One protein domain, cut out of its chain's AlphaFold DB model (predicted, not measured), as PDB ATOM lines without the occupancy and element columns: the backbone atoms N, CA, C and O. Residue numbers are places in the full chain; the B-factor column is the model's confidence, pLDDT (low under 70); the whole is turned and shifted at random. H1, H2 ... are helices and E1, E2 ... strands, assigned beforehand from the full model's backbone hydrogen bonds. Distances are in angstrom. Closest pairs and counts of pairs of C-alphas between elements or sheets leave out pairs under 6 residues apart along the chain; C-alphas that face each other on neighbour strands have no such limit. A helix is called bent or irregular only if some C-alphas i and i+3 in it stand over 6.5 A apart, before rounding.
ATOM      1  N   LEU A  78     181.747 121.761 164.112       36.09
ATOM      2  CA  LEU A  78     183.092 121.306 163.787       36.09
ATOM      3  C   LEU A  78     183.055 119.786 163.651       36.09
ATOM      4  O   LEU A  78     182.760 119.085 164.617       36.09
ATOM      5  N   GLN A  79     183.337 119.278 162.456       34.66
ATOM      6  CA  GLN A  79     183.496 117.848 162.212       34.66
ATOM      7  C   GLN A  79     184.958 117.561 161.867       34.66
ATOM      8  O   GLN A  79     185.609 118.320 161.148       34.66
ATOM      9  N   THR A  80     185.505 116.480 162.412       35.53
ATOM     10  CA  THR A  80     186.877 116.063 162.127       35.53
ATOM     11  C   THR A  80     186.963 115.389 160.763       35.53
ATOM     12  O   THR A  80     186.134 114.546 160.417       35.53
ATOM     13  N   VAL A  81     187.971 115.768 159.975       39.44
ATOM     14  CA  VAL A  81     188.336 115.042 158.752       39.44
ATOM     15  C   VAL A  81     189.104 113.777 159.170       39.44
ATOM     16  O   VAL A  81     189.824 113.799 160.172       39.44
ATOM     17  N   LYS A  82     188.903 112.647 158.470       36.47
ATOM     18  CA  LYS A  82     189.519 111.346 158.809       36.47
ATOM     19  C   LYS A  82     191.045 111.468 158.992       36.47
ATOM     20  O   LYS A  82     191.713 112.208 158.277       36.47
ATOM     21  N   LYS A  83     191.555 110.721 159.974       36.25
ATOM     22  CA  LYS A  83     192.934 110.725 160.487       36.25
ATOM     23  C   LYS A  83     193.987 110.500 159.388       36.25
ATOM     24  O   LYS A  83     193.802 109.648 158.526       36.25
ATOM     25  N   VAL A  84     195.123 111.189 159.505       41.53
ATOM     26  CA  VAL A  84     196.395 110.830 158.858       41.53
ATOM     27  C   VAL A  84     197.407 110.598 159.987       41.53
ATOM     28  O   VAL A  84     197.551 111.440 160.872       41.53
ATOM     29  N   ASP A  85     198.058 109.434 160.015       40.53
ATOM     30  CA  ASP A  85     198.784 108.903 161.186       40.53
ATOM     31  C   ASP A  85     200.098 109.629 161.551       40.53
ATOM     32  O   ASP A  85     200.791 109.224 162.480       40.53
ATOM     33  N   HIS A  86     200.436 110.728 160.869       43.88
ATOM     34  CA  HIS A  86     201.767 111.351 160.930       43.88
ATOM     35  C   HIS A  86     201.768 112.843 161.324       43.88
ATOM     36  O   HIS A  86     202.741 113.544 161.059       43.88
ATOM     37  N   LEU A  87     200.689 113.372 161.916       45.06
ATOM     38  CA  LEU A  87     200.547 114.816 162.167       45.06
ATOM     39  C   LEU A  87     200.745 115.200 163.658       45.06
ATOM     40  O   LEU A  87     200.008 114.683 164.498       45.06
ATOM     41  N   PRO A  88     201.656 116.140 164.021       41.78
ATOM     42  CA  PRO A  88     202.066 116.385 165.409       41.78
ATOM     43  C   PRO A  88     201.310 117.513 166.149       41.78
ATOM     44  O   PRO A  88     201.760 117.966 167.198       41.78
ATOM     45  N   ASN A  89     200.143 117.964 165.677       43.66
ATOM     46  CA  ASN A  89     199.398 119.044 166.347       43.66
ATOM     47  C   ASN A  89     198.420 118.502 167.405       43.66
ATOM     48  O   ASN A  89     197.225 118.357 167.165       43.66
ATOM     49  N   TYR A  90     198.962 118.211 168.592       48.53
ATOM     50  CA  TYR A  90     198.282 117.538 169.713       48.53
ATOM     51  C   TYR A  90     197.614 118.486 170.738       48.53
ATOM     52  O   TYR A  90     196.973 118.026 171.677       48.53
ATOM     53  N   LEU A  91     197.751 119.811 170.593       47.56
ATOM     54  CA  LEU A  91     197.454 120.763 171.681       47.56
ATOM     55  C   LEU A  91     195.977 121.194 171.824       47.56
ATOM     56  O   LEU A  91     195.628 121.809 172.826       47.56
ATOM     57  N   LEU A  92     195.091 120.873 170.872       49.16
ATOM     58  CA  LEU A  92     193.671 121.291 170.903       49.16
ATOM     59  C   LEU A  92     192.663 120.131 170.839       49.16
ATOM     60  O   LEU A  92     191.453 120.375 170.838       49.16
ATOM     61  N   SER A  93     193.146 118.886 170.792       54.22
ATOM     62  CA  SER A  93     192.321 117.680 170.691       54.22
ATOM     63  C   SER A  93     192.408 116.805 171.935       54.22
ATOM     64  O   SER A  93     193.504 116.553 172.428       54.22
ATOM     65  N   PHE A  94     191.284 116.248 172.376       55.09
ATOM     66  CA  PHE A  94     191.243 115.137 173.324       55.09
ATOM     67  C   PHE A  94     190.816 113.845 172.617       55.09
ATOM     68  O   PHE A  94     190.015 113.861 171.683       55.09
ATOM     69  N   LYS A  95     191.372 112.710 173.045       49.88
ATOM     70  CA  LYS A  95     191.079 111.387 172.479       49.88
ATOM     71  C   LYS A  95     190.005 110.696 173.320       49.88
ATOM     72  O   LYS A  95     190.181 110.568 174.527       49.88
ATOM     73  N   LYS A  96     188.931 110.209 172.694       46.88
ATOM     74  CA  LYS A  96     187.934 109.323 173.319       46.88
ATOM     75  C   LYS A  96     187.556 108.217 172.332       46.88
ATOM     76  O   LYS A  96     187.238 108.522 171.191       46.88
ATOM     77  N   GLU A  97     187.642 106.957 172.766       43.50
ATOM     78  CA  GLU A  97     187.186 105.771 172.009       43.50
ATOM     79  C   GLU A  97     187.609 105.784 170.526       43.50
ATOM     80  O   GLU A  97     186.792 105.711 169.620       43.50
ATOM     81  N   HIS A  98     188.915 105.935 170.275       42.78
ATOM     82  CA  HIS A  98     189.534 106.021 168.937       42.78
ATOM     83  C   HIS A  98     189.223 107.270 168.095       42.78
ATOM     84  O   HIS A  98     189.816 107.435 167.028       42.78
ATOM     85  N   HIS A  99     188.410 108.202 168.588       43.44
ATOM     86  CA  HIS A  99     188.142 109.481 167.936       43.44
ATOM     87  C   HIS A  99     188.894 110.633 168.617       43.44
ATOM     88  O   HIS A  99     189.033 110.684 169.841       43.44
ATOM     89  N   TYR A 100     189.394 111.569 167.809       47.47
ATOM     90  CA  TYR A 100     189.944 112.837 168.284       47.47
ATOM     91  C   TYR A 100     188.844 113.895 168.230       47.47
ATOM     92  O   TYR A 100     188.199 114.077 167.199       47.47
ATOM     93  N   TYR A 101     188.640 114.586 169.342       46.28
ATOM     94  CA  TYR A 101     187.653 115.640 169.510       46.28
ATOM     95  C   TYR A 101     188.382 116.946 169.771       46.28
ATOM     96  O   TYR A 101     189.214 117.017 170.669       46.28
ATOM     97  N   PHE A 102     188.074 117.990 169.010       51.31
ATOM     98  CA  PHE A 102     188.613 119.320 169.267       51.31
ATOM     99  C   PHE A 102     187.694 120.092 170.203       51.31
ATOM    100  O   PHE A 102     186.475 119.903 170.187       51.31
ATOM    101  N   ARG A 103     188.272 120.966 171.031       44.84
ATOM    102  CA  ARG A 103     187.477 121.865 171.872       44.84
ATOM    103  C   ARG A 103     186.628 122.765 170.965       44.84
ATOM    104  O   ARG A 103     187.159 123.459 170.104       44.84
ATOM    105  N   GLU A 104     185.309 122.720 171.140       48.97
ATOM    106  CA  GLU A 104     184.360 123.449 170.296       48.97
ATOM    107  C   GLU A 104     184.558 124.966 170.494       48.97
ATOM    108  O   GLU A 104     184.310 125.503 171.578       48.97
ATOM    109  N   PHE A 105     185.019 125.679 169.460       51.78
ATOM    110  CA  PHE A 105     185.070 127.145 169.459       51.78
ATOM    111  C   PHE A 105     183.668 127.697 169.169       51.78
ATOM    112  O   PHE A 105     183.374 128.176 168.075       51.78
ATOM    113  N   VAL A 106     182.762 127.583 170.140       46.34
ATOM    114  CA  VAL A 106     181.384 128.068 169.991       46.34
ATOM    115  C   VAL A 106     181.332 129.557 170.309       46.34
ATOM    116  O   VAL A 106     181.564 129.976 171.445       46.34
ATOM    117  N   SER A 107     180.956 130.374 169.324       53.16
ATOM    118  CA  SER A 107     180.563 131.756 169.597       53.16
ATOM    119  C   SER A 107     179.319 131.762 170.486       53.16
ATOM    120  O   SER A 107     178.318 131.118 170.154       53.16
ATOM    121  N   ARG A 108     179.344 132.511 171.594       48.41
ATOM    122  CA  ARG A 108     178.166 132.647 172.460       48.41
ATOM    123  C   ARG A 108     176.991 133.226 171.656       48.41
ATOM    124  O   ARG A 108     177.194 134.189 170.911       48.41
ATOM    125  N   GLY A 119     165.600 145.481 157.308       75.81
ATOM    126  CA  GLY A 119     165.226 145.431 155.901       75.81
ATOM    127  C   GLY A 119     165.622 144.119 155.230       75.81
ATOM    128  O   GLY A 119     166.230 143.232 155.834       75.81
ATOM    129  N   LYS A 120     165.287 144.020 153.944       79.94
ATOM    130  CA  LYS A 120     165.672 142.890 153.101       79.94
ATOM    131  C   LYS A 120     167.178 142.915 152.834       79.94
ATOM    132  O   LYS A 120     167.747 143.971 152.576       79.94
ATOM    133  N   ILE A 121     167.807 141.747 152.905       84.88
ATOM    134  CA  ILE A 121     169.250 141.571 152.729       84.88
ATOM    135  C   ILE A 121     169.487 140.836 151.415       84.88
ATOM    136  O   ILE A 121     168.844 139.816 151.161       84.88
ATOM    137  N   TYR A 122     170.422 141.339 150.615       85.94
ATOM    138  CA  TYR A 122     170.926 140.673 149.419       85.94
ATOM    139  C   TYR A 122     172.384 140.296 149.646       85.94
ATOM    140  O   TYR A 122     173.128 141.055 150.269       85.94
ATOM    141  N   VAL A 123     172.779 139.125 149.163       86.81
ATOM    142  CA  VAL A 123     174.172 138.673 149.162       86.81
ATOM    143  C   VAL A 123     174.537 138.364 147.723       86.81
ATOM    144  O   VAL A 123     173.916 137.504 147.103       86.81
ATOM    145  N   LEU A 124     175.519 139.091 147.206       89.50
ATOM    146  CA  LEU A 124     176.034 138.901 145.859       89.50
ATOM    147  C   LEU A 124     177.150 137.857 145.932       89.50
ATOM    148  O   LEU A 124     178.040 137.972 146.776       89.50
ATOM    149  N   VAL A 125     177.066 136.825 145.098       85.69
ATOM    150  CA  VAL A 125     177.984 135.679 145.101       85.69
ATOM    151  C   VAL A 125     178.428 135.322 143.689       85.69
ATOM    152  O   VAL A 125     177.727 135.585 142.716       85.69
ATOM    153  N   ASN A 126     179.598 134.705 143.584       86.44
ATOM    154  CA  ASN A 126     180.152 134.196 142.333       86.44
ATOM    155  C   ASN A 126     181.080 132.996 142.586       86.44
ATOM    156  O   ASN A 126     181.323 132.626 143.740       86.44
ATOM    157  N   GLY A 127     181.685 132.449 141.528       81.88
ATOM    158  CA  GLY A 127     182.652 131.349 141.641       81.88
ATOM    159  C   GLY A 127     183.854 131.642 142.558       81.88
ATOM    160  O   GLY A 127     184.398 130.732 143.174       81.88
ATOM    161  N   ALA A 128     184.231 132.911 142.754       83.88
ATOM    162  CA  ALA A 128     185.303 133.309 143.674       83.88
ATOM    163  C   ALA A 128     184.854 133.418 145.148       83.88
ATOM    164  O   ALA A 128     185.656 133.703 146.038       83.88
ATOM    165  N   SER A 129     183.581 133.167 145.446       82.25
ATOM    166  CA  SER A 129     183.054 133.161 146.810       82.25
ATOM    167  C   SER A 129     183.351 131.823 147.499       82.25
ATOM    168  O   SER A 129     182.518 130.927 147.526       82.25
ATOM    169  N   PHE A 130     184.543 131.653 148.069       80.62
ATOM    170  CA  PHE A 130     184.931 130.430 148.792       80.62
ATOM    171  C   PHE A 130     185.135 130.663 150.301       80.62
ATOM    172  O   PHE A 130     185.125 131.791 150.808       80.62
ATOM    173  N   SER A 131     185.345 129.578 151.051       80.88
ATOM    174  CA  SER A 131     185.636 129.605 152.491       80.88
ATOM    175  C   SER A 131     184.508 130.251 153.317       80.88
ATOM    176  O   SER A 131     183.347 129.866 153.192       80.88
ATOM    177  N   ALA A 132     184.816 131.215 154.187       77.38
ATOM    178  CA  ALA A 132     183.846 131.853 155.078       77.38
ATOM    179  C   ALA A 132     182.656 132.491 154.336       77.38
ATOM    180  O   ALA A 132     181.551 132.527 154.883       77.38
ATOM    181  N   SER A 133     182.860 132.950 153.094       77.75
ATOM    182  CA  SER A 133     181.796 133.523 152.260       77.75
ATOM    183  C   SER A 133     180.715 132.489 151.909       77.75
ATOM    184  O   SER A 133     179.525 132.792 152.011       77.75
ATOM    185  N   SER A 134     181.092 131.243 151.611       80.25
ATOM    186  CA  SER A 134     180.146 130.150 151.348       80.25
ATOM    187  C   SER A 134     179.398 129.748 152.624       80.25
ATOM    188  O   SER A 134     178.188 129.549 152.591       80.25
ATOM    189  N   ILE A 135     180.078 129.733 153.779       81.25
ATOM    190  CA  ILE A 135     179.466 129.403 155.081       81.25
ATOM    191  C   ILE A 135     178.352 130.386 155.451       81.25
ATOM    192  O   ILE A 135     177.248 129.975 155.822       81.25
ATOM    193  N   ILE A 136     178.633 131.691 155.365       81.62
ATOM    194  CA  ILE A 136     177.643 132.712 155.719       81.62
ATOM    195  C   ILE A 136     176.498 132.743 154.704       81.62
ATOM    196  O   ILE A 136     175.337 132.788 155.112       81.62
ATOM    197  N   SER A 137     176.803 132.640 153.406       85.50
ATOM    198  CA  SER A 137     175.797 132.620 152.336       85.50
ATOM    199  C   SER A 137     174.864 131.424 152.480       85.50
ATOM    200  O   SER A 137     173.645 131.586 152.454       85.50
ATOM    201  N   SER A 138     175.424 130.241 152.742       86.31
ATOM    202  CA  SER A 138     174.663 129.016 152.960       86.31
ATOM    203  C   SER A 138     173.691 129.153 154.132       86.31
ATOM    204  O   SER A 138     172.494 128.892 153.994       86.31
ATOM    205  N   LYS A 139     174.155 129.653 155.284       83.75
ATOM    206  CA  LYS A 139     173.265 129.830 156.437       83.75
ATOM    207  C   LYS A 139     172.198 130.885 156.199       83.75
ATOM    208  O   LYS A 139     171.047 130.658 156.568       83.75
ATOM    209  N   LEU A 140     172.563 132.039 155.642       84.50
ATOM    210  CA  LEU A 140     171.603 133.111 155.387       84.50
ATOM    211  C   LEU A 140     170.514 132.652 154.416       84.50
ATOM    212  O   LEU A 140     169.341 132.964 154.639       84.50
ATOM    213  N   LYS A 141     170.891 131.857 153.410       87.94
ATOM    214  CA  LYS A 141     169.961 131.191 152.497       87.94
ATOM    215  C   LYS A 141     169.071 130.190 153.235       87.94
ATOM    216  O   LYS A 141     167.850 130.277 153.133       87.94
ATOM    217  N   TYR A 142     169.660 129.280 154.013       86.56
ATOM    218  CA  TYR A 142     168.936 128.245 154.760       86.56
ATOM    219  C   TYR A 142     167.911 128.832 155.742       86.56
ATOM    220  O   TYR A 142     166.779 128.365 155.825       86.56
ATOM    221  N   GLU A 143     168.276 129.897 156.460       83.50
ATOM    222  CA  GLU A 143     167.375 130.591 157.388       83.50
ATOM    223  C   GLU A 143     166.404 131.561 156.693       83.50
ATOM    224  O   GLU A 143     165.632 132.231 157.379       83.50
ATOM    225  N   LYS A 144     166.436 131.662 155.355       87.50
ATOM    226  CA  LYS A 144     165.622 132.595 154.554       87.50
ATOM    227  C   LYS A 144     165.773 134.054 155.009       87.50
ATOM    228  O   LYS A 144     164.823 134.833 154.981       87.50
ATOM    229  N   ARG A 145     166.976 134.425 155.460       81.31
ATOM    230  CA  ARG A 145     167.291 135.763 155.990       81.31
ATOM    231  C   ARG A 145     167.861 136.713 154.949       81.31
ATOM    232  O   ARG A 145     167.841 137.922 155.172       81.31
ATOM    233  N   ALA A 146     168.380 136.178 153.854       83.69
ATOM    234  CA  ALA A 146     168.863 136.958 152.731       83.69
ATOM    235  C   ALA A 146     168.484 136.290 151.408       83.69
ATOM    236  O   ALA A 146     168.232 135.087 151.360       83.69
ATOM    237  N   VAL A 147     168.463 137.095 150.351       86.06
ATOM    238  CA  VAL A 147     168.358 136.637 148.968       86.06
ATOM    239  C   VAL A 147     169.758 136.592 148.373       86.06
ATOM    240  O   VAL A 147     170.458 137.601 148.348       86.06
ATOM    241  N   ILE A 148     170.166 135.416 147.918       91.81
ATOM    242  CA  ILE A 148     171.459 135.176 147.287       91.81
ATOM    243  C   ILE A 148     171.325 135.409 145.775       91.81
ATOM    244  O   ILE A 148     170.418 134.847 145.157       91.81
ATOM    245  N   VAL A 149     172.197 136.218 145.181       90.00
ATOM    246  CA  VAL A 149     172.132 136.624 143.764       90.00
ATOM    247  C   VAL A 149     173.507 136.468 143.120       90.00
ATOM    248  O   VAL A 149     174.500 136.845 143.736       90.00
ATOM    249  N   GLY A 150     173.570 135.946 141.895       90.19
ATOM    250  CA  GLY A 150     174.814 135.827 141.130       90.19
ATOM    251  C   GLY A 150     175.052 134.406 140.642       90.19
ATOM    252  O   GLY A 150     174.139 133.803 140.089       90.19
ATOM    253  N   GLU A 151     176.243 133.856 140.855       91.06
ATOM    254  CA  GLU A 151     176.596 132.494 140.429       91.06
ATOM    255  C   GLU A 151     176.759 131.540 141.616       91.06
ATOM    256  O   GLU A 151     176.809 131.953 142.776       91.06
ATOM    257  N   GLU A 152     176.853 130.241 141.334       93.25
ATOM    258  CA  GLU A 152     177.236 129.264 142.351       93.25
ATOM    259  C   GLU A 152     178.599 129.621 142.966       93.25
ATOM    260  O   GLU A 152     179.561 129.959 142.277       93.25
ATOM    261  N   THR A 153     178.678 129.549 144.293       88.62
ATOM    262  CA  THR A 153     179.915 129.824 145.026       88.62
ATOM    263  C   THR A 153     180.977 128.753 144.773       88.62
ATOM    264  O   THR A 153     180.639 127.577 144.813       88.62
ATOM    265  N   GLY A 154     182.264 129.101 144.683       82.38
ATOM    266  CA  GLY A 154     183.338 128.101 144.524       82.38
ATOM    267  C   GLY A 154     183.697 127.283 145.775       82.38
ATOM    268  O   GLY A 154     184.514 126.369 145.699       82.38
ATOM    269  N   GLY A 155     183.143 127.612 146.949       80.94
ATOM    270  CA  GLY A 155     183.212 126.743 148.134       80.94
ATOM    271  C   GLY A 155     182.100 125.693 148.150       80.94
ATOM    272  O   GLY A 155     181.346 125.577 147.196       80.94
ATOM    273  N   ALA A 156     181.946 124.960 149.256       85.06
ATOM    274  CA  ALA A 156     180.825 124.035 149.431       85.06
ATOM    275  C   ALA A 156     179.716 124.660 150.290       85.06
ATOM    276  O   ALA A 156     179.984 125.342 151.283       85.06
ATOM    277  N   ASN A 157     178.458 124.372 149.947       86.56
ATOM    278  CA  ASN A 157     177.298 124.723 150.776       86.56
ATOM    279  C   ASN A 157     177.414 124.130 152.188       86.56
ATOM    280  O   ASN A 157     177.058 124.744 153.191       86.56
ATOM    281  N   ASP A 158     177.958 122.924 152.244       84.25
ATOM    282  CA  ASP A 158     177.964 122.066 153.415       84.25
ATOM    283  C   ASP A 158     179.060 122.394 154.440       84.25
ATOM    284  O   ASP A 158     179.012 121.914 155.580       84.25
ATOM    285  N   GLY A 159     180.047 123.210 154.066       76.38
ATOM    286  CA  GLY A 159     181.149 123.560 154.947       76.38
ATOM    287  C   GLY A 159     182.425 123.974 154.224       76.38
ATOM    288  O   GLY A 159     182.516 123.983 153.002       76.38
ATOM    289  N   THR A 160     183.439 124.301 155.013       73.62
ATOM    290  CA  THR A 160     184.791 124.600 154.542       73.62
ATOM    291  C   THR A 160     185.795 123.927 155.455       73.62
ATOM    292  O   THR A 160     185.558 123.804 156.659       73.62
ATOM    293  N   VAL A 161     186.929 123.511 154.900       73.62
ATOM    294  CA  VAL A 161     188.040 123.029 155.715       73.62
ATOM    295  C   VAL A 161     188.876 124.233 156.151       73.62
ATOM    296  O   VAL A 161     189.406 124.953 155.308       73.62
ATOM    297  N   SER A 162     188.952 124.514 157.454       68.12
ATOM    298  CA  SER A 162     189.633 125.707 157.986       68.12
ATOM    299  C   SER A 162     189.983 125.565 159.477       68.12
ATOM    300  O   SER A 162     189.717 124.542 160.098       68.12
ATOM    301  N   GLY A 163     190.582 126.593 160.078       65.44
ATOM    302  CA  GLY A 163     190.894 126.665 161.508       65.44
ATOM    303  C   GLY A 163     192.292 126.160 161.851       65.44
ATOM    304  O   GLY A 163     193.166 126.963 162.166       65.44
ATOM    305  N   VAL A 164     192.509 124.844 161.800       64.56
ATOM    306  CA  VAL A 164     193.820 124.239 162.082       64.56
ATOM    307  C   VAL A 164     194.309 123.498 160.854       64.56
ATOM    308  O   VAL A 164     193.636 122.605 160.342       64.56
ATOM    309  N   ASN A 165     195.516 123.855 160.431       70.38
ATOM    310  CA  ASN A 165     196.224 123.187 159.356       70.38
ATOM    311  C   ASN A 165     197.416 122.441 159.945       70.38
ATOM    312  O   ASN A 165     197.975 122.845 160.969       70.38
ATOM    313  N   ASN A 166     197.835 121.377 159.279       71.00
ATOM    314  CA  ASN A 166     199.179 120.871 159.451       71.00
ATOM    315  C   ASN A 166     199.904 120.824 158.122       71.00
ATOM    316  O   ASN A 166     199.335 120.456 157.099       71.00
ATOM    317  N   THR A 167     201.173 121.169 158.160       80.62
ATOM    318  CA  THR A 167     202.004 121.241 156.977       80.62
ATOM    319  C   THR A 167     202.779 119.939 156.843       80.62
ATOM    320  O   THR A 167     203.515 119.559 157.750       80.62
ATOM    321  N   VAL A 168     202.602 119.242 155.722       81.75
ATOM    322  CA  VAL A 168     203.313 117.994 155.418       81.75
ATOM    323  C   VAL A 168     204.260 118.239 154.251       81.75
ATOM    324  O   VAL A 168     203.842 118.742 153.210       81.75
ATOM    325  N   THR A 169     205.526 117.861 154.412       87.56
ATOM    326  CA  THR A 169     206.502 117.858 153.317       87.56
ATOM    327  C   THR A 169     206.581 116.461 152.713       87.56
ATOM    328  O   THR A 169     206.875 115.488 153.406       87.56
ATOM    329  N   LEU A 170     206.301 116.353 151.414       88.44
ATOM    330  CA  LEU A 170     206.299 115.081 150.700       88.44
ATOM    331  C   LEU A 170     207.730 114.535 150.541       88.44
ATOM    332  O   LEU A 170     208.641 115.288 150.185       88.44
ATOM    333  N   PRO A 171     207.954 113.225 150.748       82.12
ATOM    334  CA  PRO A 171     209.299 112.663 150.858       82.12
ATOM    335  C   PRO A 171     210.097 112.729 149.552       82.12
ATOM    336  O   PRO A 171     211.302 112.981 149.599       82.12
ATOM    337  N   ASN A 172     209.433 112.564 148.406       90.94
ATOM    338  CA  ASN A 172     210.093 112.456 147.101       90.94
ATOM    339  C   ASN A 172     210.133 113.789 146.347       90.94
ATOM    340  O   ASN A 172     211.180 114.173 145.841       90.94
ATOM    341  N   SER A 173     209.018 114.524 146.307       93.44
ATOM    342  CA  SER A 173     208.939 115.808 145.596       93.44
ATOM    343  C   SER A 173     209.419 116.999 146.424       93.44
ATOM    344  O   SER A 173     209.600 118.081 145.876       93.44
ATOM    345  N   LYS A 174     209.576 116.826 147.745       93.00
ATOM    346  CA  LYS A 174     209.876 117.897 148.713       93.00
ATOM    347  C   LYS A 174     208.855 119.044 148.716       93.00
ATOM    348  O   LYS A 174     209.109 120.089 149.311       93.00
ATOM    349  N   LEU A 175     207.684 118.846 148.103       93.50
ATOM    350  CA  LEU A 175     206.587 119.809 148.150       93.50
ATOM    351  C   LEU A 175     206.014 119.878 149.560       93.50
ATOM    352  O   LEU A 175     205.757 118.852 150.189       93.50
ATOM    353  N   THR A 176     205.779 121.097 150.025       86.56
ATOM    354  CA  THR A 176     205.239 121.384 151.351       86.56
ATOM    355  C   THR A 176     203.779 121.793 151.209       86.56
ATOM    356  O   THR A 176     203.478 122.828 150.620       86.56
ATOM    357  N   LEU A 177     202.871 120.963 151.722       83.06
ATOM    358  CA  LEU A 177     201.429 121.113 151.548       83.06
ATOM    359  C   LEU A 177     200.748 121.388 152.896       83.06
ATOM    360  O   LEU A 177     200.856 120.559 153.805       83.06
ATOM    361  N   PRO A 178     200.022 122.510 153.048       79.69
ATOM    362  CA  PRO A 178     199.145 122.707 154.191       79.69
ATOM    363  C   PRO A 178     197.883 121.848 154.028       79.69
ATOM    364  O   PRO A 178     197.103 122.028 153.096       79.69
ATOM    365  N   ILE A 179     197.666 120.925 154.958       77.25
ATOM    366  CA  ILE A 179     196.480 120.073 155.037       77.25
ATOM    367  C   ILE A 179     195.574 120.626 156.135       77.25
ATOM    368  O   ILE A 179     195.939 120.626 157.312       77.25
ATOM    369  N   GLY A 180     194.393 121.106 155.755       71.06
ATOM    370  CA  GLY A 180     193.381 121.549 156.711       71.06
ATOM    371  C   GLY A 180     192.737 120.367 157.443       71.06
ATOM    372  O   GLY A 180     192.452 119.337 156.835       71.06
ATOM    373  N   LEU A 181     192.516 120.508 158.753       71.62
ATOM    374  CA  LEU A 181     192.104 119.397 159.622       71.62
ATOM    375  C   LEU A 181     190.675 119.502 160.158       71.62
ATOM    376  O   LEU A 181     190.129 118.483 160.594       71.62
ATOM    377  N   PHE A 182     190.048 120.685 160.143       69.06
ATOM    378  CA  PHE A 182     188.663 120.837 160.606       69.06
ATOM    379  C   PHE A 182     187.727 121.168 159.473       69.06
ATOM    380  O   PHE A 182     187.953 122.123 158.740       69.06
ATOM    381  N   LEU A 183     186.613 120.451 159.428       72.56
ATOM    382  CA  LEU A 183     185.451 120.846 158.665       72.56
ATOM    383  C   LEU A 183     184.598 121.782 159.530       72.56
ATOM    384  O   LEU A 183     183.980 121.354 160.505       72.56
ATOM    385  N   ILE A 184     184.574 123.064 159.173       71.38
ATOM    386  CA  ILE A 184     183.689 124.077 159.749       71.38
ATOM    387  C   ILE A 184     182.401 124.097 158.933       71.38
ATOM    388  O   ILE A 184     182.435 124.355 157.729       71.38
ATOM    389  N   ARG A 185     181.262 123.859 159.585       70.44
ATOM    390  CA  ARG A 185     179.963 123.745 158.914       70.44
ATOM    391  C   ARG A 185     178.951 124.746 159.447       70.44
ATOM    392  O   ARG A 185     178.852 124.899 160.669       70.44
ATOM    393  N   PRO A 186     178.135 125.370 158.582       71.44
ATOM    394  CA  PRO A 186     176.964 126.095 159.043       71.44
ATOM    395  C   PRO A 186     175.935 125.114 159.635       71.44
ATOM    396  O   PRO A 186     175.858 123.950 159.243       71.44
ATOM    397  N   ASN A 187     175.128 125.577 160.593       74.19
ATOM    398  CA  ASN A 187     173.997 124.799 161.113       74.19
ATOM    399  C   ASN A 187     172.852 124.766 160.095       74.19
ATOM    400  O   ASN A 187     171.922 125.575 160.177       74.19
ATOM    401  N   ILE A 188     172.967 123.873 159.127       78.56
ATOM    402  CA  ILE A 188     172.000 123.628 158.061       78.56
ATOM    403  C   ILE A 188     171.804 122.119 157.903       78.56
ATOM    404  O   ILE A 188     172.614 121.324 158.391       78.56
ATOM    405  N   GLN A 189     170.761 121.725 157.177       83.06
ATOM    406  CA  GLN A 189     170.651 120.357 156.690       83.06
ATOM    407  C   GLN A 189     171.764 120.085 155.671       83.06
ATOM    408  O   GLN A 189     171.918 120.834 154.712       83.06
ATOM    409  N   PHE A 190     172.542 119.030 155.908       79.00
ATOM    410  CA  PHE A 190     173.645 118.636 155.034       79.00
ATOM    411  C   PHE A 190     173.092 118.086 153.722       79.00
ATOM    412  O   PHE A 190     172.288 117.152 153.745       79.00
ATOM    413  N   GLU A 191     173.514 118.656 152.600       84.25
ATOM    414  CA  GLU A 191     173.028 118.250 151.283       84.25
ATOM    415  C   GLU A 191     173.876 117.126 150.679       84.25
ATOM    416  O   GLU A 191     173.339 116.301 149.943       84.25
ATOM    417  N   ASN A 192     175.170 117.057 151.012       83.94
ATOM    418  CA  ASN A 192     176.139 116.077 150.511       83.94
ATOM    419  C   ASN A 192     176.203 115.988 148.977       83.94
ATOM    420  O   ASN A 192     176.390 114.911 148.413       83.94
ATOM    421  N   LYS A 193     176.016 117.119 148.291       87.69
ATOM    422  CA  LYS A 193     175.998 117.176 146.818       87.69
ATOM    423  C   LYS A 193     177.344 117.550 146.205       87.69
ATOM    424  O   LYS A 193     177.492 117.459 144.995       87.69
ATOM    425  N   GLY A 194     178.301 118.004 147.018       86.81
ATOM    426  CA  GLY A 194     179.579 118.531 146.524       86.81
ATOM    427  C   GLY A 194     179.449 119.854 145.759       86.81
ATOM    428  O   GLY A 194     180.372 120.228 145.049       86.81
ATOM    429  N   LEU A 195     178.314 120.542 145.910       91.62
ATOM    430  CA  LEU A 195     178.016 121.820 145.272       91.62
ATOM    431  C   LEU A 195     178.251 122.987 146.237       91.62
ATOM    432  O   LEU A 195     178.183 122.843 147.468       91.62
ATOM    433  N   GLY A 196     178.481 124.157 145.661       90.94
ATOM    434  CA  GLY A 196     178.451 125.429 146.352       90.94
ATOM    435  C   GLY A 196     177.047 125.879 146.728       90.94
ATOM    436  O   GLY A 196     176.042 125.181 146.582       90.94
ATOM    437  N   VAL A 197     176.966 127.087 147.274       91.56
ATOM    438  CA  VAL A 197     175.697 127.745 147.553       91.56
ATOM    439  C   VAL A 197     175.098 128.186 146.226       91.56
ATOM    440  O   VAL A 197     175.479 129.212 145.669       91.56
ATOM    441  N   ILE A 198     174.125 127.417 145.744       96.00
ATOM    442  CA  ILE A 198     173.317 127.806 144.586       96.00
ATOM    443  C   ILE A 198     172.591 129.126 144.912       96.00
ATOM    444  O   ILE A 198     171.983 129.220 145.986       96.00
ATOM    445  N   PRO A 199     172.620 130.153 144.053       94.25
ATOM    446  CA  PRO A 199     171.929 131.409 144.323       94.25
ATOM    447  C   PRO A 199     170.400 131.230 144.307       94.25
ATOM    448  O   PRO A 199     169.870 130.248 143.790       94.25
ATOM    449  N   ASN A 200     169.664 132.173 144.901       96.31
ATOM    450  CA  ASN A 200     168.214 132.257 144.705       96.31
ATOM    451  C   ASN A 200     167.883 132.762 143.299       96.31
ATOM    452  O   ASN A 200     166.904 132.313 142.713       96.31
ATOM    453  N   PHE A 201     168.702 133.681 142.786       95.31
ATOM    454  CA  PHE A 201     168.596 134.227 141.441       95.31
ATOM    455  C   PHE A 201     169.949 134.120 140.754       95.31
ATOM    456  O   PHE A 201     170.915 134.757 141.182       95.31
ATOM    457  N   TYR A 202     170.009 133.283 139.723       95.81
ATOM    458  CA  TYR A 202     171.196 133.172 138.892       95.81
ATOM    459  C   TYR A 202     171.315 134.400 137.987       95.81
ATOM    460  O   TYR A 202     170.337 134.783 137.343       95.81
ATOM    461  N   VAL A 203     172.498 135.007 137.951       89.38
ATOM    462  CA  VAL A 203     172.827 136.114 137.048       89.38
ATOM    463  C   VAL A 203     174.160 135.793 136.394       89.38
ATOM    464  O   VAL A 203     175.169 135.698 137.086       89.38
ATOM    465  N   ASP A 204     174.146 135.633 135.071       86.62
ATOM    466  CA  ASP A 204     175.357 135.449 134.276       86.62
ATOM    467  C   ASP A 204     176.129 136.781 134.217       86.62
ATOM    468  O   ASP A 204     175.590 137.772 133.699       86.62
ATOM    469  N   PRO A 205     177.360 136.848 134.754       73.44
ATOM    470  CA  PRO A 205     178.182 138.050 134.688       73.44
ATOM    471  C   PRO A 205     178.676 138.363 133.267       73.44
ATOM    472  O   PRO A 205     179.197 139.454 133.059       73.44
ATOM    473  N   ASP A 206     178.472 137.469 132.289       77.12
ATOM    474  CA  ASP A 206     178.883 137.612 130.887       77.12
ATOM    475  C   ASP A 206     180.395 137.783 130.748       77.12
ATOM    476  O   ASP A 206     180.922 138.789 130.266       77.12
ATOM    477  N   PHE A 207     181.112 136.739 131.169       68.94
ATOM    478  CA  PHE A 207     182.570 136.671 131.061       68.94
ATOM    479  C   PHE A 207     183.082 136.800 129.617       68.94
ATOM    480  O   PHE A 207     184.248 137.130 129.408       68.94
ATOM    481  N   ALA A 208     182.237 136.566 128.609       68.56
ATOM    482  CA  ALA A 208     182.604 136.799 127.215       68.56
ATOM    483  C   ALA A 208     182.874 138.291 126.935       68.56
ATOM    484  O   ALA A 208     183.622 138.620 126.013       68.56
ATOM    485  N   ASN A 209     182.326 139.188 127.758       62.47
ATOM    486  CA  ASN A 209     182.463 140.630 127.630       62.47
ATOM    487  C   ASN A 209     182.970 141.295 128.924       62.47
ATOM    488  O   ASN A 209     182.414 142.286 129.391       62.47
ATOM    489  N   ILE A 210     184.091 140.794 129.469       61.34
ATOM    490  CA  ILE A 210     184.793 141.353 130.654       61.34
ATOM    491  C   ILE A 210     185.139 142.853 130.515       61.34
ATOM    492  O   ILE A 210     185.436 143.520 131.501       61.34
ATOM    493  N   ARG A 211     185.112 143.412 129.297       61.56
ATOM    494  CA  ARG A 211     185.347 144.845 129.047       61.56
ATOM    495  C   ARG A 211     184.142 145.731 129.365       61.56
ATOM    496  O   ARG A 211     184.296 146.951 129.377       61.56
ATOM    497  N   SER A 212     182.965 145.151 129.590       64.19
ATOM    498  CA  SER A 212     181.804 145.895 130.067       64.19
ATOM    499  C   SER A 212     182.062 146.404 131.486       64.19
ATOM    500  O   SER A 212     182.421 145.633 132.370       64.19
ATOM    501  N   SER A 213     181.857 147.699 131.725       70.19
ATOM    502  CA  SER A 213     181.941 148.306 133.061       70.19
ATOM    503  C   SER A 213     180.685 148.068 133.915       70.19
ATOM    504  O   SER A 213     180.568 148.619 135.008       70.19
ATOM    505  N   GLU A 214     179.697 147.335 133.395       75.62
ATOM    506  CA  GLU A 214     178.412 147.113 134.057       75.62
ATOM    507  C   GLU A 214     178.419 145.830 134.897       75.62
ATOM    508  O   GLU A 214     178.471 144.721 134.365       75.62
ATOM    509  N   ASP A 215     178.287 145.974 136.218       83.75
ATOM    510  CA  ASP A 215     178.053 144.852 137.132       83.75
ATOM    511  C   ASP A 215     176.589 144.401 137.052       83.75
ATOM    512  O   ASP A 215     175.683 145.001 137.643       83.75
ATOM    513  N   LYS A 216     176.359 143.322 136.301       84.94
ATOM    514  CA  LYS A 216     175.027 142.746 136.069       84.94
ATOM    515  C   LYS A 216     174.369 142.234 137.351       84.94
ATOM    516  O   LYS A 216     173.150 142.343 137.494       84.94
ATOM    517  N   ILE A 217     175.153 141.698 138.287       84.00
ATOM    518  CA  ILE A 217     174.643 141.158 139.554       84.00
ATOM    519  C   ILE A 217     174.148 142.314 140.425       84.00
ATOM    520  O   ILE A 217     173.036 142.268 140.959       84.00
ATOM    521  N   LEU A 218     174.941 143.381 140.531       86.25
ATOM    522  CA  LEU A 218     174.556 144.591 141.248       86.25
ATOM    523  C   LEU A 218     173.342 145.266 140.609       86.25
ATOM    524  O   LEU A 218     172.410 145.636 141.325       86.25
ATOM    525  N   LYS A 219     173.327 145.393 139.279       87.19
ATOM    526  CA  LYS A 219     172.199 145.969 138.539       87.19
ATOM    527  C   LYS A 219     170.897 145.237 138.838       87.19
ATOM    528  O   LYS A 219     169.927 145.873 139.234       87.19
ATOM    529  N   TRP A 220     170.909 143.905 138.771       89.94
ATOM    530  CA  TRP A 220     169.745 143.087 139.109       89.94
ATOM    531  C   TRP A 220     169.200 143.401 140.513       89.94
ATOM    532  O   TRP A 220     167.990 143.514 140.715       89.94
ATOM    533  N   VAL A 221     170.090 143.577 141.498       85.31
ATOM    534  CA  VAL A 221     169.697 143.899 142.879       85.31
ATOM    535  C   VAL A 221     169.084 145.294 142.976       85.31
ATOM    536  O   VAL A 221     168.081 145.465 143.672       85.31
ATOM    537  N   LEU A 222     169.666 146.288 142.301       87.69
ATOM    538  CA  LEU A 222     169.129 147.650 142.267       87.69
ATOM    539  C   LEU A 222     167.739 147.683 141.619       87.69
ATOM    540  O   LEU A 222     166.829 148.293 142.182       87.69
ATOM    541  N   ASP A 223     167.549 146.940 140.530       90.56
ATOM    542  CA  ASP A 223     166.266 146.828 139.837       90.56
ATOM    543  C   ASP A 223     165.188 146.181 140.733       90.56
ATOM    544  O   ASP A 223     164.077 146.706 140.836       90.56
ATOM    545  N   ASP A 224     165.498 145.097 141.464       89.38
ATOM    546  CA  ASP A 224     164.549 144.489 142.422       89.38
ATOM    547  C   ASP A 224     164.229 145.438 143.592       89.38
ATOM    548  O   ASP A 224     163.105 145.443 144.103       89.38
ATOM    549  N   ILE A 225     165.187 146.263 144.026       86.00
ATOM    550  CA  ILE A 225     164.956 147.279 145.061       86.00
ATOM    551  C   ILE A 225     163.992 148.356 144.553       86.00
ATOM    552  O   ILE A 225     163.031 148.687 145.255       86.00
ATOM    553  N   ASP A 226     164.226 148.901 143.363       91.69
ATOM    554  CA  ASP A 226     163.412 149.987 142.815       91.69
ATOM    555  C   ASP A 226     162.015 149.506 142.408       91.69
ATOM    556  O   ASP A 226     161.021 150.167 142.726       91.69
ATOM    557  N   PHE A 227     161.903 148.291 141.860       91.56
ATOM    558  CA  PHE A 227     160.617 147.632 141.640       91.56
ATOM    559  C   PHE A 227     159.791 147.573 142.934       91.56
ATOM    560  O   PHE A 227     158.642 148.015 142.967       91.56
ATOM    561  N   ARG A 228     160.384 147.105 144.039       84.69
ATOM    562  CA  ARG A 228     159.689 147.002 145.335       84.69
ATOM    563  C   ARG A 228     159.282 148.353 145.906       84.69
ATOM    564  O   ARG A 228     158.221 148.439 146.522       84.69
ATOM    565  N   LYS A 229     160.095 149.397 145.722       86.75
ATOM    566  CA  LYS A 229     159.713 150.760 146.120       86.75
ATOM    567  C   LYS A 229     158.477 151.216 145.355       86.75
ATOM    568  O   LYS A 229     157.513 151.619 145.994       86.75
ATOM    569  N   SER A 230     158.464 151.047 144.030       91.31
ATOM    570  CA  SER A 230     157.327 151.456 143.193       91.31
ATOM    571  C   SER A 230     156.024 150.739 143.574       91.31
ATOM    572  O   SER A 230     154.952 151.341 143.597       91.31
ATOM    573  N   VAL A 231     156.115 149.456 143.934       89.25
ATOM    574  CA  VAL A 231     154.977 148.650 144.391       89.25
ATOM    575  C   VAL A 231     154.452 149.150 145.742       89.25
ATOM    576  O   VAL A 231     153.242 149.275 145.924       89.25
ATOM    577  N   ASN A 232     155.344 149.494 146.674       83.81
ATOM    578  CA  ASN A 232     154.955 150.049 147.972       83.81
ATOM    579  C   ASN A 232     154.364 151.463 147.857       83.81
ATOM    580  O   ASN A 232     153.430 151.790 148.582       83.81
ATOM    581  N   GLU A 233     154.883 152.301 146.959       86.19
ATOM    582  CA  GLU A 233     154.348 153.645 146.709       86.19
ATOM    583  C   GLU A 233     152.925 153.587 146.145       86.19
ATOM    584  O   GLU A 233     152.055 154.297 146.641       86.19
ATOM    585  N   LYS A 234     152.656 152.679 145.197       78.25
ATOM    586  CA  LYS A 234     151.304 152.455 144.654       78.25
ATOM    587  C   LYS A 234     150.317 151.927 145.695       78.25
ATOM    588  O   LYS A 234     149.165 152.329 145.695       78.25
ATOM    589  N   MET A 235     150.749 151.040 146.596       70.31
ATOM    590  CA  MET A 235     149.874 150.530 147.664       70.31
ATOM    591  C   MET A 235     149.559 151.575 148.741       70.31
ATOM    592  O   MET A 235     148.499 151.513 149.357       70.31
ATOM    593  N   ASN A 236     150.469 152.521 148.982       71.38
ATOM    594  CA  ASN A 236     150.289 153.572 149.986       71.38
ATOM    595  C   ASN A 236     149.599 154.830 149.434       71.38
ATOM    596  O   ASN A 236     149.317 155.741 150.210       71.38
ATOM    597  N   ASN A 237     149.348 154.889 148.125       61.22
ATOM    598  CA  ASN A 237     148.697 156.010 147.451       61.22
ATOM    599  C   ASN A 237     147.670 155.464 146.428       61.22
ATOM    600  O   ASN A 237     147.951 155.486 145.226       61.22
TER     601      ASN A 237
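This is residues 78 to 108 and 119 to 237 of the 238 residues of the protein "TSPc domain-containing protein" of Epilithonimonas vandammei (UniProt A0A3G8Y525). A loose, elongated row of parts: a bent, twisted hairpin E6 and E7 at one end, a small parallel sheet E4 and E5 sandwiched between H1 and residues 216 to 225 of H2, and residues 226 to 236 of H2 sticking out as an arm at the other end. H1 joins the two sheets, short E1 extends the long hairpin's sheet along E7, and the little hairpin E2 and E3 sits near E1. The printed part has 150 residues with two named helices and seven named strands, in the order E1 E2 E3 E4 H1 E5 E6 E7 H2; the class is mixed, though under half of the residues are in named elements. The largest sheet runs E1 E7 E6, antiparallel. The whole is loose, with a radius of gyration of the C-alphas of 20.9 A and spans of 68 by 40 by 24 A.

E6, residues 160 to 169, and E7, residues 176 to 185, form an antiparallel hairpin at 159 degrees, with N 166 and O 179 at 2.8 A. E6 bends by 89 degrees at residue 163. E1, residues 78 to 80, is antiparallel to E7, with N 79 and O 183 at 2.9 A. This sheet is strongly twisted. H1, residues 132 to 142, is on it, making two layers, a helix on one face of a sheet; the closest C-alphas of H1 and E7 are those of Ile 135 and Arg 185, 6.9 A apart. E4, residues 122 to 125, H1 and E5, residues 147 to 150, form a strand-helix-strand unit, two parallel neighbour strands with a helix between, with a right-handed crossover; N 123 and O 147 are 2.9 A apart. Residues 201 to 202 pair parallel with residues 149 to 150 of E5. H2, residues 216 to 236, comes closest to E5 at the C-alphas of Ile 217 and Gly 150, 5.6 A; H1 and H2 are apart. E2, residues 93 to 96, and E3, residues 99 to 102, form a hairpin, with N 94 and O 101 at 2.8 A. In H1 and H2 every O i to N i+4 pair is within hydrogen-bond range.

E1 begins at C-alpha 78, (183.092, 121.306, 163.787). E6 is 22.8 A long, E7 26.5 A, H1 15.3 A and H2 30.4 A; H2 ends at C-alpha 236, (150.289, 153.572, 149.986).

The C-alphas of Asn 172 and Asn 237, the two farthest apart, are 75.3 A apart. Residues 109 to 118 are not printed, and C-alphas 108 and 119 are 24.6 A apart across the cut. The links E1 to E2 and E7 to H2 are long. Residues 78 to 108, 162 to 164, 182, 207 to 212 and 237 have pLDDT under 70.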